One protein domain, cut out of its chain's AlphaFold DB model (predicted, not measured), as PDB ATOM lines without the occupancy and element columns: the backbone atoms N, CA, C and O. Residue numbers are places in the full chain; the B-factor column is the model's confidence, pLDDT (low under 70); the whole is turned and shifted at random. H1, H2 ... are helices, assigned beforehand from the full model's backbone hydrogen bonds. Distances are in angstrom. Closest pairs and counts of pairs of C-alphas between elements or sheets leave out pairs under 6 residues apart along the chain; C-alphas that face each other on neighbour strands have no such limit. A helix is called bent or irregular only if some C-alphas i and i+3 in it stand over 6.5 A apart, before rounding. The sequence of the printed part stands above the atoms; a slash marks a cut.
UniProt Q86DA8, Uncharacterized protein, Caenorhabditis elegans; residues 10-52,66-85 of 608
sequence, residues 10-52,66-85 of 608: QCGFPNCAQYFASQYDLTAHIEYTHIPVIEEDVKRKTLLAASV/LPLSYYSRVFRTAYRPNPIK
ATOM      1  N   GLN A  10     126.648 123.892 156.364       93.86
ATOM      2  CA  GLN A  10     126.585 125.359 156.421       93.86
ATOM      3  C   GLN A  10     127.230 125.998 155.181       93.86
ATOM      4  O   GLN A  10     128.331 125.627 154.777       93.86
ATOM      5  N   CYS A  11     126.585 127.013 154.603       94.83
ATOM      6  CA  CYS A  11     127.182 127.817 153.547       94.83
ATOM      7  C   CYS A  11     128.267 128.749 154.106       94.83
ATOM      8  O   CYS A  11     127.975 129.694 154.841       94.83
ATOM      9  N   GLY A  12     129.520 128.484 153.728       92.74
ATOM     10  CA  GLY A  12     130.698 129.254 154.142       92.74
ATOM     11  C   GLY A  12     130.937 130.564 153.381       92.74
ATOM     12  O   GLY A  12     131.960 131.203 153.611       92.74
ATOM     13  N   PHE A  13     130.042 130.969 152.474       93.90
ATOM     14  CA  PHE A  13     130.153 132.262 151.795       93.90
ATOM     15  C   PHE A  13     129.820 133.423 152.749       93.90
ATOM     16  O   PHE A  13     128.899 133.299 153.569       93.90
ATOM     17  N   PRO A  14     130.532 134.565 152.646       92.78
ATOM     18  CA  PRO A  14     130.279 135.726 153.492       92.78
ATOM     19  C   PRO A  14     128.829 136.198 153.346       92.78
ATOM     20  O   PRO A  14     128.251 136.158 152.261       92.78
ATOM     21  N   ASN A  15     128.245 136.638 154.460       93.62
ATOM     22  CA  ASN A  15     126.861 137.112 154.584       93.62
ATOM     23  C   ASN A  15     125.753 136.086 154.263       93.62
ATOM     24  O   ASN A  15     124.581 136.427 154.400       93.62
ATOM     25  N   CYS A  16     126.079 134.840 153.892       94.84
ATOM     26  CA  CYS A  16     125.073 133.794 153.709       94.84
ATOM     27  C   CYS A  16     124.762 133.056 155.019       94.84
ATOM     28  O   CYS A  16     123.654 133.160 155.540       94.84
ATOM     29  N   ALA A  17     125.733 132.295 155.541       92.47
ATOM     30  CA  ALA A  17     125.637 131.499 156.772       92.47
ATOM     31  C   ALA A  17     124.452 130.503 156.873       92.47
ATOM     32  O   ALA A  17     124.259 129.915 157.942       92.47
ATOM     33  N   GLN A  18     123.684 130.285 155.795       95.34
ATOM     34  CA  GLN A  18     122.522 129.389 155.758       95.34
ATOM     35  C   GLN A  18     122.924 127.929 156.006       95.34
ATOM     36  O   GLN A  18     124.004 127.494 155.610       95.34
ATOM     37  N   TYR A  19     122.034 127.169 156.645       94.55
ATOM     38  CA  TYR A  19     122.201 125.742 156.917       94.55
ATOM     39  C   TYR A  19     121.253 124.933 156.036       94.55
ATOM     40  O   TYR A  19     120.145 125.384 155.754       94.55
ATOM     41  N   PHE A  20     121.649 123.722 155.650       95.21
ATOM     42  CA  PHE A  20     120.856 122.862 154.769       95.21
ATOM     43  C   PHE A  20     120.652 121.449 155.330       95.21
ATOM     44  O   PHE A  20     121.444 120.955 156.135       95.21
ATOM     45  N   ALA A  21     119.565 120.793 154.913       91.83
ATOM     46  CA  ALA A  21     119.243 119.433 155.347       91.83
ATOM     47  C   ALA A  21     120.240 118.404 154.790       91.83
ATOM     48  O   ALA A  21     120.673 117.510 155.515       91.83
ATOM     49  N   SER A  22     120.646 118.561 153.527       93.00
ATOM     50  CA  SER A  22     121.624 117.697 152.867       93.00
ATOM     51  C   SER A  22     122.810 118.470 152.281       93.00
ATOM     52  O   SER A  22     122.756 119.679 152.047       93.00
ATOM     53  N   GLN A  23     123.884 117.739 151.976       92.29
ATOM     54  CA  GLN A  23     125.021 118.273 151.226       92.29
ATOM     55  C   GLN A  23     124.631 118.645 149.782       92.29
ATOM     56  O   GLN A  23     125.185 119.593 149.232       92.29
ATOM     57  N   TYR A  24     123.648 117.958 149.184       94.03
ATOM     58  CA  TYR A  24     123.122 118.289 147.855       94.03
ATOM     59  C   TYR A  24     122.440 119.660 147.845       94.03
ATOM     60  O   TYR A  24     122.709 120.464 146.957       94.03
ATOM     61  N   ASP A  25     121.626 119.950 148.863       95.43
ATOM     62  CA  ASP A  25     120.990 121.257 149.047       95.43
ATOM     63  C   ASP A  25     122.032 122.376 149.188       95.43
ATOM     64  O   ASP A  25     121.916 123.414 148.539       95.43
ATOM     65  N   LEU A  26     123.087 122.150 149.984       94.90
ATOM     66  CA  LEU A  26     124.197 123.095 150.133       94.90
ATOM     67  C   LEU A  26     124.939 123.326 148.803       94.90
ATOM     68  O   LEU A  26     125.228 124.472 148.453       94.90
ATOM     69  N   THR A  27     125.246 122.269 148.045       93.33
ATOM     70  CA  THR A  27     125.923 122.403 146.746       93.33
ATOM     71  C   THR A  27     125.043 123.137 145.731       93.33
ATOM     72  O   THR A  27     125.522 124.079 145.100       93.33
ATOM     73  N   ALA A  28     123.753 122.802 145.631       94.59
ATOM     74  CA  ALA A  28     122.801 123.522 144.783       94.59
ATOM     75  C   ALA A  28     122.662 124.996 145.200       94.59
ATOM     76  O   ALA A  28     122.605 125.887 144.354       94.59
ATOM     77  N   HIS A  29     122.665 125.277 146.505       95.63
ATOM     78  CA  HIS A  29     122.604 126.638 147.026       95.63
ATOM     79  C   HIS A  29     123.834 127.450 146.600       95.63
ATOM     80  O   HIS A  29     123.682 128.578 146.130       95.63
ATOM     81  N   ILE A  30     125.035 126.875 146.706       94.45
ATOM     82  CA  ILE A  30     126.273 127.502 146.227       94.45
ATOM     83  C   ILE A  30     126.197 127.752 144.713       94.45
ATOM     84  O   ILE A  30     126.487 128.865 144.269       94.45
ATOM     85  N   GLU A  31     125.757 126.760 143.933       94.40
ATOM     86  CA  GLU A  31     125.674 126.851 142.470       94.40
ATOM     87  C   GLU A  31     124.684 127.905 141.962       94.40
ATOM     88  O   GLU A  31     124.977 128.572 140.970       94.40
ATOM     89  N   TYR A  32     123.549 128.105 142.639       95.15
ATOM     90  CA  TYR A  32     122.537 129.078 142.211       95.15
ATOM     91  C   TYR A  32     122.615 130.442 142.903       95.15
ATOM     92  O   TYR A  32     122.117 131.416 142.344       95.15
ATOM     93  N   THR A  33     123.243 130.543 144.079       95.58
ATOM     94  CA  THR A  33     123.306 131.799 144.856       95.58
ATOM     95  C   THR A  33     124.653 132.503 144.728       95.58
ATOM     96  O   THR A  33     124.695 133.727 144.659       95.58
ATOM     97  N   HIS A  34     125.761 131.754 144.698       94.79
ATOM     98  CA  HIS A  34     127.101 132.335 144.827       94.79
ATOM     99  C   HIS A  34     127.912 132.311 143.532       94.79
ATOM    100  O   HIS A  34     128.598 133.289 143.241       94.79
ATOM    101  N   ILE A  35     127.800 131.260 142.714       93.77
ATOM    102  CA  ILE A  35     128.528 131.201 141.435       93.77
ATOM    103  C   ILE A  35     128.160 132.346 140.477       93.77
ATOM    104  O   ILE A  35     129.095 132.940 139.950       93.77
ATOM    105  N   PRO A  36     126.884 132.750 140.290       94.67
ATOM    106  CA  PRO A  36     126.559 133.865 139.394       94.67
ATOM    107  C   PRO A  36     127.210 135.194 139.809       94.67
ATOM    108  O   PRO A  36     127.620 135.973 138.954       94.67
ATOM    109  N   VAL A  37     127.365 135.431 141.119       95.30
ATOM    110  CA  VAL A  37     128.054 136.618 141.655       95.30
ATOM    111  C   VAL A  37     129.558 136.535 141.379       95.30
ATOM    112  O   VAL A  37     130.151 137.506 140.916       95.30
ATOM    113  N   ILE A  38     130.168 135.360 141.582       93.54
ATOM    114  CA  ILE A  38     131.581 135.117 141.252       93.54
ATOM    115  C   ILE A  38     131.834 135.293 139.745       93.54
ATOM    116  O   ILE A  38     132.832 135.895 139.360       93.54
ATOM    117  N   GLU A  39     130.944 134.793 138.886       93.64
ATOM    118  CA  GLU A  39     131.021 134.953 137.428       93.64
ATOM    119  C   GLU A  39     130.937 136.427 137.012       93.64
ATOM    120  O   GLU A  39     131.713 136.862 136.157       93.64
ATOM    121  N   GLU A  40     130.055 137.216 137.634       95.99
ATOM    122  CA  GLU A  40     129.978 138.654 137.370       95.99
ATOM    123  C   GLU A  40     131.224 139.399 137.872       95.99
ATOM    124  O   GLU A  40     131.793 140.193 137.124       95.99
ATOM    125  N   ASP A  41     131.706 139.114 139.086       94.01
ATOM    126  CA  ASP A  41     132.906 139.743 139.652       94.01
ATOM    127  C   ASP A  41     134.176 139.395 138.856       94.01
ATOM    128  O   ASP A  41     134.999 140.276 138.589       94.01
ATOM    129  N   VAL A  42     134.324 138.140 138.410       92.21
ATOM    130  CA  VAL A  42     135.403 137.722 137.498       92.21
ATOM    131  C   VAL A  42     135.296 138.480 136.179       92.21
ATOM    132  O   VAL A  42     136.275 139.092 135.755       92.21
ATOM    133  N   LYS A  43     134.110 138.524 135.557       94.71
ATOM    134  CA  LYS A  43     133.885 139.255 134.301       94.71
ATOM    135  C   LYS A  43     134.183 140.752 134.448       94.71
ATOM    136  O   LYS A  43     134.846 141.326 133.584       94.71
ATOM    137  N   ARG A  44     133.758 141.379 135.551       95.29
ATOM    138  CA  ARG A  44     134.022 142.794 135.866       95.29
ATOM    139  C   ARG A  44     135.522 143.040 136.045       95.29
ATOM    140  O   ARG A  44     136.051 143.988 135.473       95.29
ATOM    141  N   LYS A  45     136.230 142.151 136.752       92.98
ATOM    142  CA  LYS A  45     137.691 142.211 136.934       92.98
ATOM    143  C   LYS A  45     138.458 142.020 135.619       92.98
ATOM    144  O   LYS A  45     139.427 142.736 135.388       92.98
ATOM    145  N   THR A  46     138.014 141.119 134.740       90.35
ATOM    146  CA  THR A  46     138.596 140.932 133.398       90.35
ATOM    147  C   THR A  46     138.392 142.160 132.509       90.35
ATOM    148  O   THR A  46     139.336 142.579 131.846       90.35
ATOM    149  N   LEU A  47     137.204 142.776 132.522       92.35
ATOM    150  CA  LEU A  47     136.936 144.008 131.767       92.35
ATOM    151  C   LEU A  47     137.768 145.193 132.280       92.35
ATOM    152  O   LEU A  47     138.337 145.930 131.477       92.35
ATOM    153  N   LEU A  48     137.907 145.339 133.602       92.44
ATOM    154  CA  LEU A  48     138.783 146.351 134.201       92.44
ATOM    155  C   LEU A  48     140.250 146.132 133.796       92.44
ATOM    156  O   LEU A  48     140.887 147.068 133.318       92.44
ATOM    157  N   ALA A  49     140.764 144.901 133.892       88.71
ATOM    158  CA  ALA A  49     142.122 144.573 133.449       88.71
ATOM    159  C   ALA A  49     142.348 144.886 131.955       88.71
ATOM    160  O   ALA A  49     143.360 145.489 131.605       88.71
ATOM    161  N   ALA A  50     141.383 144.559 131.088       88.51
ATOM    162  CA  ALA A  50     141.445 144.880 129.662       88.51
ATOM    163  C   ALA A  50     141.455 146.398 129.393       88.51
ATOM    164  O   ALA A  50     142.171 146.849 128.505       88.51
ATOM    165  N   SER A  51     140.716 147.197 130.175       90.43
ATOM    166  CA  SER A  51     140.711 148.663 130.033       90.43
ATOM    167  C   SER A  51     142.026 149.337 130.456       90.43
ATOM    168  O   SER A  51     142.362 150.397 129.934       90.43
ATOM    169  N   VAL A  52     142.790 148.715 131.360       89.20
ATOM    170  CA  VAL A  52     144.104 149.209 131.809       89.20
ATOM    171  C   VAL A  52     145.231 148.794 130.851       89.20
ATOM    172  O   VAL A  52     146.181 149.548 130.671       89.20
ATOM    173  N   LEU A  66     139.201 129.848 142.131       85.02
ATOM    174  CA  LEU A  66     137.762 129.716 141.937       85.02
ATOM    175  C   LEU A  66     137.281 128.348 142.453       85.02
ATOM    176  O   LEU A  66     137.993 127.353 142.302       85.02
ATOM    177  N   PRO A  67     136.083 128.263 143.064       79.60
ATOM    178  CA  PRO A  67     135.555 126.996 143.561       79.60
ATOM    179  C   PRO A  67     135.326 126.024 142.399       79.60
ATOM    180  O   PRO A  67     134.889 126.438 141.330       79.60
ATOM    181  N   LEU A  68     135.560 124.723 142.599       83.12
ATOM    182  CA  LEU A  68     135.477 123.715 141.526       83.12
ATOM    183  C   LEU A  68     134.129 123.724 140.774       83.12
ATOM    184  O   LEU A  68     134.085 123.497 139.566       83.12
ATOM    185  N   SER A  69     133.039 124.049 141.472       81.43
ATOM    186  CA  SER A  69     131.693 124.170 140.904       81.43
ATOM    187  C   SER A  69     131.538 125.312 139.884       81.43
ATOM    188  O   SER A  69     130.640 125.243 139.051       81.43
ATOM    189  N   TYR A  70     132.426 126.317 139.883       85.72
ATOM    190  CA  TYR A  70     132.514 127.349 138.835       85.72
ATOM    191  C   TYR A  70     132.808 126.724 137.464       85.72
ATOM    192  O   TYR A  70     132.225 127.110 136.456       85.72
ATOM    193  N   TYR A  71     133.693 125.723 137.430       87.19
ATOM    194  CA  TYR A  71     134.066 125.010 136.206       87.19
ATOM    195  C   TYR A  71     133.112 123.854 135.876       87.19
ATOM    196  O   TYR A  71     132.955 123.505 134.707       87.19
ATOM    197  N   SER A  72     132.473 123.271 136.897       89.50
ATOM    198  CA  SER A  72     131.633 122.075 136.785       89.50
ATOM    199  C   SER A  72     130.409 122.163 137.697       89.50
ATOM    200  O   SER A  72     130.427 121.646 138.815       89.50
ATOM    201  N   ARG A  73     129.325 122.783 137.214       91.77
ATOM    202  CA  ARG A  73     128.026 122.773 137.908       91.77
ATOM    203  C   ARG A  73     127.418 121.367 137.890       91.77
ATOM    204  O   ARG A  73     127.237 120.781 136.820       91.77
ATOM    205  N   VAL A  74     127.084 120.839 139.063       91.78
ATOM    206  CA  VAL A  74     126.437 119.534 139.245       91.78
ATOM    207  C   VAL A  74     124.956 119.607 138.860       91.78
ATOM    208  O   VAL A  74     124.429 118.681 138.237       91.78
ATOM    209  N   PHE A  75     124.276 120.714 139.174       91.53
ATOM    210  CA  PHE A  75     122.834 120.853 138.992       91.53
ATOM    211  C   PHE A  75     122.495 121.607 137.694       91.53
ATOM    212  O   PHE A  75     122.564 122.834 137.601       91.53
ATOM    213  N   ARG A  76     122.074 120.860 136.665       89.94
ATOM    214  CA  ARG A  76     121.664 121.428 135.361       89.94
ATOM    215  C   ARG A  76     120.283 122.092 135.383       89.94
ATOM    216  O   ARG A  76     120.047 123.033 134.634       89.94
ATOM    217  N   THR A  77     119.369 121.590 136.207       90.26
ATOM    218  CA  THR A  77     117.976 122.052 136.307       90.26
ATOM    219  C   THR A  77     117.790 122.887 137.565       90.26
ATOM    220  O   THR A  77     117.952 122.355 138.663       90.26
ATOM    221  N   ALA A  78     117.424 124.161 137.403       85.68
ATOM    222  CA  ALA A  78     117.305 125.126 138.495       85.68
ATOM    223  C   ALA A  78     116.438 124.603 139.655       85.68
ATOM    224  O   ALA A  78     115.222 124.455 139.530       85.68
ATOM    225  N   TYR A  79     117.083 124.355 140.792       88.03
ATOM    226  CA  TYR A  79     116.476 123.855 142.022       88.03
ATOM    227  C   TYR A  79     116.655 124.895 143.128       88.03
ATOM    228  O   TYR A  79     117.740 125.450 143.288       88.03
ATOM    229  N   ARG A  80     115.598 125.177 143.898       93.44
ATOM    230  CA  ARG A  80     115.677 126.058 145.073       93.44
ATOM    231  C   ARG A  80     115.779 125.199 146.340       93.44
ATOM    232  O   ARG A  80     114.740 124.730 146.803       93.44
ATOM    233  N   PRO A  81     116.986 124.982 146.892       94.58
ATOM    234  CA  PRO A  81     117.141 124.277 148.159       94.58
ATOM    235  C   PRO A  81     116.526 125.094 149.294       94.58
ATOM    236  O   PRO A  81     116.695 126.313 149.363       94.58
ATOM    237  N   ASN A  82     115.830 124.414 150.201       95.62
ATOM    238  CA  ASN A  82     115.223 125.054 151.361       95.62
ATOM    239  C   ASN A  82     116.244 125.112 152.509       95.62
ATOM    240  O   ASN A  82     116.654 124.052 152.994       95.62
ATOM    241  N   PRO A  83     116.662 126.305 152.974       95.95
ATOM    242  CA  PRO A  83     117.531 126.403 154.135       95.95
ATOM    243  C   PRO A  83     116.774 125.957 155.388       95.95
ATOM    244  O   PRO A  83     115.662 126.416 155.662       95.95
ATOM    245  N   ILE A  84     117.387 125.078 156.177       94.57
ATOM    246  CA  ILE A  84     116.866 124.714 157.492       94.57
ATOM    247  C   ILE A  84     117.214 125.811 158.495       94.57
ATOM    248  O   ILE A  84     118.320 126.354 158.513       94.57
ATOM    249  N   LYS A  85     116.274 126.114 159.392       91.45
ATOM    250  CA  LYS A  85     116.599 126.867 160.603       91.45
ATOM    251  C   LYS A  85     117.523 125.981 161.452       91.45
ATOM    252  O   LYS A  85     117.127 124.848 161.723       91.45
TER     253      LYS A  85
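This is residues 10 to 52 and 66 to 85 of the 608 residues of an uncharacterized protein of Caenorhabditis elegans (UniProt Q86DA8). One long, bent helix, H1, makes the longest axis; its first arm lies among loops, residues 10 to 22 and 72 to 85, with tiny H2 nearby, while residues 43 to 52 stick out. The printed part has 63 residues, two named helices, H1 then H2, and no named strand: all helix. It is loose, radius of gyration of the C-alphas 13.6 A, spanning 45 by 25 by 16 A.

H1, residues 23 to 52, was assigned as one helix by its hydrogen bonds but is bent: C-alphas 33 and 36 are 6.7 A apart. Its arms H1a, residues 23 to 33, and H1b, residues 36 to 52, stand at a steep tilt of 41 degrees; in both every O i to N i+4 pair is within hydrogen-bond range. H2, residues 68 to 71, too short for such a pair, is close to but not clearly touching H1a, closest C-alphas Glu 31 and Ser 69, 6.8 A. Residues 19 to 20 pair antiparallel with 83 to 84.

H1a, 15.0 A long, begins at C-alpha 23 (125.021, 118.273, 151.226). H1b, 24.5 A, ends at C-alpha 52 (144.104, 149.209, 131.809). H2 spans 5.7 A.

Residues 53 to 65 are not printed; C-alphas 52 and 66 are 22.9 A apart. No printed residue is under 70 in pLDDT.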